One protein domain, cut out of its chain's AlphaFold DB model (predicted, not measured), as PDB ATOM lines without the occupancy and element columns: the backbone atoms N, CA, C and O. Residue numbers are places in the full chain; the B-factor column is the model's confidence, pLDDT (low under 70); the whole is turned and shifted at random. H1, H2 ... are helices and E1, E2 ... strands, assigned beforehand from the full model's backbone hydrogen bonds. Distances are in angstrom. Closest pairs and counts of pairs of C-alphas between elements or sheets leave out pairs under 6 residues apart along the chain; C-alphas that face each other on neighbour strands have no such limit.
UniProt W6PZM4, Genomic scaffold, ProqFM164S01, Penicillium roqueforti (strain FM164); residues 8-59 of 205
ATOM      1  N   LEU A   8     447.106 439.836 875.141       30.86
ATOM      2  CA  LEU A   8     448.543 440.101 875.154       30.86
ATOM      3  C   LEU A   8     449.229 438.956 874.401       30.86
ATOM      4  O   LEU A   8     448.758 437.823 874.502       30.86
ATOM      5  N   ASP A   9     450.279 439.270 873.642       42.88
ATOM      6  CA  ASP A   9     450.875 438.421 872.599       42.88
ATOM      7  C   ASP A   9     450.918 436.929 872.983       42.88
ATOM      8  O   ASP A   9     451.613 436.562 873.929       42.88
ATOM      9  N   ASP A  10     450.110 436.117 872.276       45.34
ATOM     10  CA  ASP A  10     449.529 434.824 872.703       45.34
ATOM     11  C   ASP A  10     450.527 433.879 873.416       45.34
ATOM     12  O   ASP A  10     451.140 433.008 872.785       45.34
ATOM     13  N   PRO A  11     450.680 433.990 874.754       50.78
ATOM     14  CA  PRO A  11     451.807 433.392 875.466       50.78
ATOM     15  C   PRO A  11     451.599 431.891 875.697       50.78
ATOM     16  O   PRO A  11     452.507 431.187 876.146       50.78
ATOM     17  N   VAL A  12     450.392 431.394 875.407       50.97
ATOM     18  CA  VAL A  12     450.033 429.979 875.486       50.97
ATOM     19  C   VAL A  12     450.585 429.229 874.274       50.97
ATOM     20  O   VAL A  12     451.066 428.111 874.441       50.97
ATOM     21  N   ARG A  13     450.600 429.843 873.080       53.88
ATOM     22  CA  ARG A  13     451.224 429.243 871.885       53.88
ATOM     23  C   ARG A  13     452.723 429.063 872.066       53.88
ATOM     24  O   ARG A  13     453.220 427.957 871.883       53.88
ATOM     25  N   ASP A  14     453.413 430.108 872.514       54.38
ATOM     26  CA  ASP A  14     454.866 430.074 872.734       54.38
ATOM     27  C   ASP A  14     455.269 429.120 873.879       54.38
ATOM     28  O   ASP A  14     456.409 428.660 873.945       54.38
ATOM     29  N   SER A  15     454.320 428.752 874.750       63.75
ATOM     30  CA  SER A  15     454.508 427.755 875.814       63.75
ATOM     31  C   SER A  15     454.344 426.294 875.356       63.75
ATOM     32  O   SER A  15     454.631 425.391 876.149       63.75
ATOM     33  N   ILE A  16     453.882 426.032 874.122       77.94
ATOM     34  CA  ILE A  16     453.590 424.683 873.599       77.94
ATOM     35  C   ILE A  16     454.424 424.406 872.339       77.94
ATOM     36  O   ILE A  16     454.073 424.795 871.228       77.94
ATOM     37  N   THR A  17     455.520 423.662 872.495       82.75
ATOM     38  CA  THR A  17     456.393 423.263 871.377       82.75
ATOM     39  C   THR A  17     456.075 421.842 870.924       82.75
ATOM     40  O   THR A  17     456.275 420.890 871.678       82.75
ATOM     41  N   GLN A  18     455.631 421.662 869.679       85.69
ATOM     42  CA  GLN A  18     455.521 420.326 869.089       85.69
ATOM     43  C   GLN A  18     456.915 419.769 868.758       85.69
ATOM     44  O   GLN A  18     457.701 420.421 868.076       85.69
ATOM     45  N   VAL A  19     457.214 418.561 869.239       89.88
ATOM     46  CA  VAL A  19     458.478 417.844 868.982       89.88
ATOM     47  C   VAL A  19     458.324 416.882 867.806       89.88
ATOM     48  O   VAL A  19     459.204 416.791 866.956       89.88
ATOM     49  N   ASP A  20     457.191 416.182 867.744       91.00
ATOM     50  CA  ASP A  20     456.808 415.300 866.642       91.00
ATOM     51  C   ASP A  20     455.273 415.203 866.549       91.00
ATOM     52  O   ASP A  20     454.550 415.789 867.357       91.00
ATOM     53  N   THR A  21     454.746 414.464 865.568       90.00
ATOM     54  CA  THR A  21     453.302 414.284 865.313       90.00
ATOM     55  C   THR A  21     452.484 413.849 866.543       90.00
ATOM     56  O   THR A  21     451.272 414.055 866.568       90.00
ATOM     57  N   ASN A  22     453.126 413.250 867.547       92.50
ATOM     58  CA  ASN A  22     452.541 412.676 868.754       92.50
ATOM     59  C   ASN A  22     453.190 413.168 870.066       92.50
ATOM     60  O   ASN A  22     452.796 412.692 871.131       92.50
ATOM     61  N   THR A  23     454.146 414.103 870.022       89.69
ATOM     62  CA  THR A  23     454.827 414.630 871.217       89.69
ATOM     63  C   THR A  23     454.816 416.155 871.251       89.69
ATOM     64  O   THR A  23     455.258 416.807 870.303       89.69
ATOM     65  N   TRP A  24     454.436 416.721 872.397       90.94
ATOM     66  CA  TRP A  24     454.509 418.154 872.691       90.94
ATOM     67  C   TRP A  24     455.231 418.402 874.017       90.94
ATOM     68  O   TRP A  24     455.073 417.645 874.975       90.94
ATOM     69  N   LEU A  25     456.004 419.482 874.077       84.62
ATOM     70  CA  LEU A  25     456.524 420.063 875.309       84.62
ATOM     71  C   LEU A  25     455.609 421.210 875.737       84.62
ATOM     72  O   LEU A  25     455.299 422.084 874.930       84.62
ATOM     73  N   ILE A  26     455.189 421.192 876.998       82.06
ATOM     74  CA  ILE A  26     454.306 422.179 877.626       82.06
ATOM     75  C   ILE A  26     455.017 422.635 878.902       82.06
ATOM     76  O   ILE A  26     454.900 422.002 879.953       82.06
ATOM     77  N   GLY A  27     455.850 423.672 878.789       75.00
ATOM     78  CA  GLY A  27     456.781 424.071 879.850       75.00
ATOM     79  C   GLY A  27     457.685 422.908 880.310       75.00
ATOM     80  O   GLY A  27     458.510 422.440 879.524       75.00
ATOM     81  N   PRO A  28     457.572 422.426 881.565       76.81
ATOM     82  CA  PRO A  28     458.362 421.300 882.076       76.81
ATOM     83  C   PRO A  28     457.832 419.924 881.652       76.81
ATOM     84  O   PRO A  28     458.467 418.917 881.960       76.81
ATOM     85  N   PHE A  29     456.646 419.850 881.046       82.62
ATOM     86  CA  PHE A  29     455.952 418.596 880.783       82.62
ATOM     87  C   PHE A  29     456.170 418.139 879.346       82.62
ATOM     88  O   PHE A  29     456.165 418.941 878.416       82.62
ATOM     89  N   LYS A  30     456.291 416.828 879.156       88.81
ATOM     90  CA  LYS A  30     456.144 416.153 877.871       88.81
ATOM     91  C   LYS A  30     454.772 415.483 877.839       88.81
ATOM     92  O   LYS A  30     454.536 414.527 878.579       88.81
ATOM     93  N   LEU A  31     453.903 415.960 876.952       90.44
ATOM     94  CA  LEU A  31     452.686 415.269 876.539       90.44
ATOM     95  C   LEU A  31     453.035 414.327 875.383       90.44
ATOM     96  O   LEU A  31     453.567 414.766 874.363       90.44
ATOM     97  N   TYR A  32     452.729 413.044 875.538       93.38
ATOM     98  CA  TYR A  32     452.818 412.033 874.488       93.38
ATOM     99  C   TYR A  32     451.425 411.484 874.165       93.38
ATOM    100  O   TYR A  32     450.601 411.336 875.065       93.38
ATOM    101  N   ARG A  33     451.177 411.168 872.893       94.88
ATOM    102  CA  ARG A  33     449.915 410.621 872.389       94.88
ATOM    103  C   ARG A  33     450.134 409.292 871.669       94.88
ATOM    104  O   ARG A  33     450.905 409.216 870.714       94.88
ATOM    105  N   SER A  34     449.372 408.279 872.048       95.56
ATOM    106  CA  SER A  34     449.274 406.987 871.366       95.56
ATOM    107  C   SER A  34     447.856 406.748 870.845       95.56
ATOM    108  O   SER A  34     446.895 407.346 871.320       95.56
ATOM    109  N   LYS A  35     447.720 405.876 869.842       95.94
ATOM    110  CA  LYS A  35     446.414 405.379 869.392       95.94
ATOM    111  C   LYS A  35     446.015 404.146 870.208       95.94
ATOM    112  O   LYS A  35     446.882 403.321 870.496       95.94
ATOM    113  N   GLY A  36     444.728 404.007 870.517       94.75
ATOM    114  CA  GLY A  36     444.201 402.928 871.345       94.75
ATOM    115  C   GLY A  36     444.328 403.212 872.838       94.75
ATOM    116  O   GLY A  36     445.038 404.128 873.261       94.75
ATOM    117  N   TYR A  37     443.652 402.398 873.645       93.50
ATOM    118  CA  TYR A  37     443.820 402.388 875.098       93.50
ATOM    119  C   TYR A  37     445.264 402.038 875.501       93.50
ATOM    120  O   TYR A  37     445.936 401.255 874.830       93.50
ATOM    121  N   SER A  38     445.733 402.603 876.616       93.12
ATOM    122  CA  SER A  38     447.031 402.271 877.203       93.12
ATOM    123  C   SER A  38     446.985 402.339 878.727       93.12
ATOM    124  O   SER A  38     446.679 403.383 879.305       93.12
ATOM    125  N   ASP A  39     447.360 401.235 879.367       91.44
ATOM    126  CA  ASP A  39     447.449 401.031 880.817       91.44
ATOM    127  C   ASP A  39     448.369 402.053 881.518       91.44
ATOM    128  O   ASP A  39     448.253 402.284 882.720       91.44
ATOM    129  N   THR A  40     449.296 402.668 880.772       90.75
ATOM    130  CA  THR A  40     450.266 403.668 881.252       90.75
ATOM    131  C   THR A  40     449.911 405.105 880.845       90.75
ATOM    132  O   THR A  40     450.745 406.008 880.954       90.75
ATOM    133  N   SER A  41     448.689 405.341 880.357       91.56
ATOM    134  CA  SER A  41     448.205 406.682 880.015       91.56
ATOM    135  C   SER A  41     447.710 407.464 881.234       91.56
ATOM    136  O   SER A  41     447.239 406.901 882.219       91.56
ATOM    137  N   THR A  42     447.838 408.790 881.171       90.50
ATOM    138  CA  THR A  42     447.291 409.727 882.162       90.50
ATOM    139  C   THR A  42     445.789 409.914 881.951       90.50
ATOM    140  O   THR A  42     445.046 410.004 882.924       90.50
ATOM    141  N   TRP A  43     445.335 409.925 880.694       90.38
ATOM    142  CA  TRP A  43     443.928 409.751 880.332       90.38
ATOM    143  C   TRP A  43     443.787 409.057 878.970       90.38
ATOM    144  O   TRP A  43     444.709 409.043 878.149       90.38
ATOM    145  N   TYR A  44     442.601 408.507 878.725       89.00
ATOM    146  CA  TYR A  44     442.203 407.915 877.452       89.00
ATOM    147  C   TYR A  44     440.945 408.616 876.939       89.00
ATOM    148  O   TYR A  44     439.941 408.690 877.647       89.00
ATOM    149  N   ASP A  45     441.017 409.135 875.718       84.12
ATOM    150  CA  ASP A  45     439.900 409.742 875.010       84.12
ATOM    151  C   ASP A  45     439.194 408.681 874.153       84.12
ATOM    152  O   ASP A  45     439.746 408.159 873.179       84.12
ATOM    153  N   GLN A  46     437.967 408.348 874.557       85.56
ATOM    154  CA  GLN A  46     437.116 407.365 873.884       85.56
ATOM    155  C   GLN A  46     436.500 407.889 872.582       85.56
ATOM    156  O   GLN A  46     436.038 407.077 871.782       85.56
ATOM    157  N   GLU A  47     436.454 409.207 872.371       81.31
ATOM    158  CA  GLU A  47     435.805 409.808 871.200       81.31
ATOM    159  C   GLU A  47     436.730 409.756 869.972       81.31
ATOM    160  O   GLU A  47     436.266 409.456 868.872       81.31
ATOM    161  N   ASP A  48     438.041 409.942 870.175       83.81
ATOM    162  CA  ASP A  48     439.063 409.892 869.114       83.81
ATOM    163  C   ASP A  48     439.872 408.562 869.051       83.81
ATOM    164  O   ASP A  48     440.677 408.393 868.130       83.81
ATOM    165  N   ASP A  49     439.692 407.616 869.990       91.31
ATOM    166  CA  ASP A  49     440.522 406.393 870.153       91.31
ATOM    167  C   ASP A  49     442.010 406.720 870.442       91.31
ATOM    168  O   ASP A  49     442.941 406.191 869.822       91.31
ATOM    169  N   LEU A  50     442.248 407.642 871.386       91.00
ATOM    170  CA  LEU A  50     443.575 408.202 871.688       91.00
ATOM    171  C   LEU A  50     443.913 408.151 873.182       91.00
ATOM    172  O   LEU A  50     443.198 408.694 874.019       91.00
ATOM    173  N   SER A  51     445.056 407.562 873.522       93.69
ATOM    174  CA  SER A  51     445.644 407.618 874.864       93.69
ATOM    175  C   SER A  51     446.681 408.736 874.963       93.69
ATOM    176  O   SER A  51     447.441 408.989 874.026       93.69
ATOM    177  N   TYR A  52     446.726 409.398 876.117       92.00
ATOM    178  CA  TYR A  52     447.597 410.539 876.373       92.00
ATOM    179  C   TYR A  52     448.370 410.338 877.676       92.00
ATOM    180  O   TYR A  52     447.781 410.077 878.723       92.00
ATOM    181  N   THR A  53     449.690 410.495 877.629       93.62
ATOM    182  CA  THR A  53     450.578 410.354 878.789       93.62
ATOM    183  C   THR A  53     451.327 411.661 879.028       93.62
ATOM    184  O   THR A  53     452.095 412.110 878.176       93.62
ATOM    185  N   VAL A  54     451.136 412.258 880.203       90.06
ATOM    186  CA  VAL A  54     451.924 413.397 880.686       90.06
ATOM    187  C   VAL A  54     453.088 412.873 881.521       90.06
ATOM    188  O   VAL A  54     452.923 412.072 882.435       90.06
ATOM    189  N   THR A  55     454.288 413.340 881.195       90.06
ATOM    190  CA  THR A  55     455.543 413.019 881.888       90.06
ATOM    191  C   THR A  55     456.345 414.292 882.128       90.06
ATOM    192  O   THR A  55     456.106 415.312 881.482       90.06
ATOM    193  N   ASN A  56     457.329 414.253 883.026       84.62
ATOM    194  CA  ASN A  56     458.330 415.318 883.090       84.62
ATOM    195  C   ASN A  56     459.213 415.263 881.833       84.62
ATOM    196  O   ASN A  56     459.668 414.188 881.433       84.62
ATOM    197  N   ALA A  57     459.466 416.415 881.217       80.12
ATOM    198  CA  ALA A  57     460.420 416.539 880.125       80.12
ATOM    199  C   ALA A  57     461.856 416.249 880.616       80.12
ATOM    200  O   ALA A  57     462.159 416.459 881.797       80.12
ATOM    201  N   PRO A  58     462.766 415.781 879.740       74.94
ATOM    202  CA  PRO A  58     464.161 415.560 880.110       74.94
ATOM    203  C   PRO A  58     464.821 416.836 880.649       74.94
ATOM    204  O   PRO A  58     464.744 417.900 880.032       74.94
ATOM    205  N   ILE A  59     465.503 416.716 881.793       54.25
ATOM    206  CA  ILE A  59     466.197 417.828 882.452       54.25
ATOM    207  C   ILE A  59     467.261 418.381 881.493       54.25
ATOM    208  O   ILE A  59     468.266 417.729 881.220       54.25
TER     209      ILE A  59
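This is residues 8 to 59 of the 205 residues of an uncharacterized protein of Penicillium roqueforti (strain FM164) (UniProt W6PZM4). The model is a single strongly twisted sheet of five strands, with the two long strands E3 and E5 side by side in its middle, the hairpin E1 and E2 on one side of them and the short strand E4 at the other edge. No named helix covers either face; the one short helix, H1, lies off the sheet, before E1. The printed part has 52 residues, with H1, E1, E2, E3, E4 and E5 in that order along the chain and a sheet order of E1, E2, E3, E5, E4, antiparallel throughout. The class is mostly strand. The whole is only just loose, close to compact, with a radius of gyration of the C-alphas of 12.3 A and spans of 36 by 27 by 17 A.

H1, residues 11 to 14, is not on the sheet, with 3 pairs of C-alphas within 10 A of each other. It is too short for any O i to N i+4 pair, and its one O i to N i+3 pair is not within hydrogen-bond range. A tight link joins it to E1, residues 16 to 20, an edge strand. E1 forms a hairpin with E2, residues 23 to 26, at 161 degrees between their directions; N 17 and O 25 are 2.9 A apart, within hydrogen-bond range. E2 forms a hairpin with E3, residues 29 to 35, at 152 degrees, with N 26 and O 29 at 2.8 A. E1, E2 and E3 are a meander, each strand the antiparallel neighbour of the one before. E4, residues 43 to 45, is the other edge strand and is apart from E3. E5, residues 50 to 56, is the antiparallel neighbour of E3 at 158 degrees, with N 30 and O 55 at 2.8 A and N 53 and O 32 at 2.8 A. E4 and E5 form a hairpin at 153 degrees, with N 45 and O 50 at 2.8 A.

H1 begins at C-alpha 11, (451.807, 433.392, 875.466). E1 measures 12.1 A from first to last C-alpha and E2 9.9 A. E3 measures 19.9 A and begins at C-alpha 29, (455.952, 418.596, 880.783). E5 measures 20.0 A and ends at C-alpha 56, (458.330, 415.318, 883.090).

The C-alphas farthest apart, those of Leu 8 and Asp 39, are 39.5 A apart. The printed part has no cut and no long link. The mean pLDDT of the printed part is 81.5; residues 8 to 15 and residue 59 are under 70.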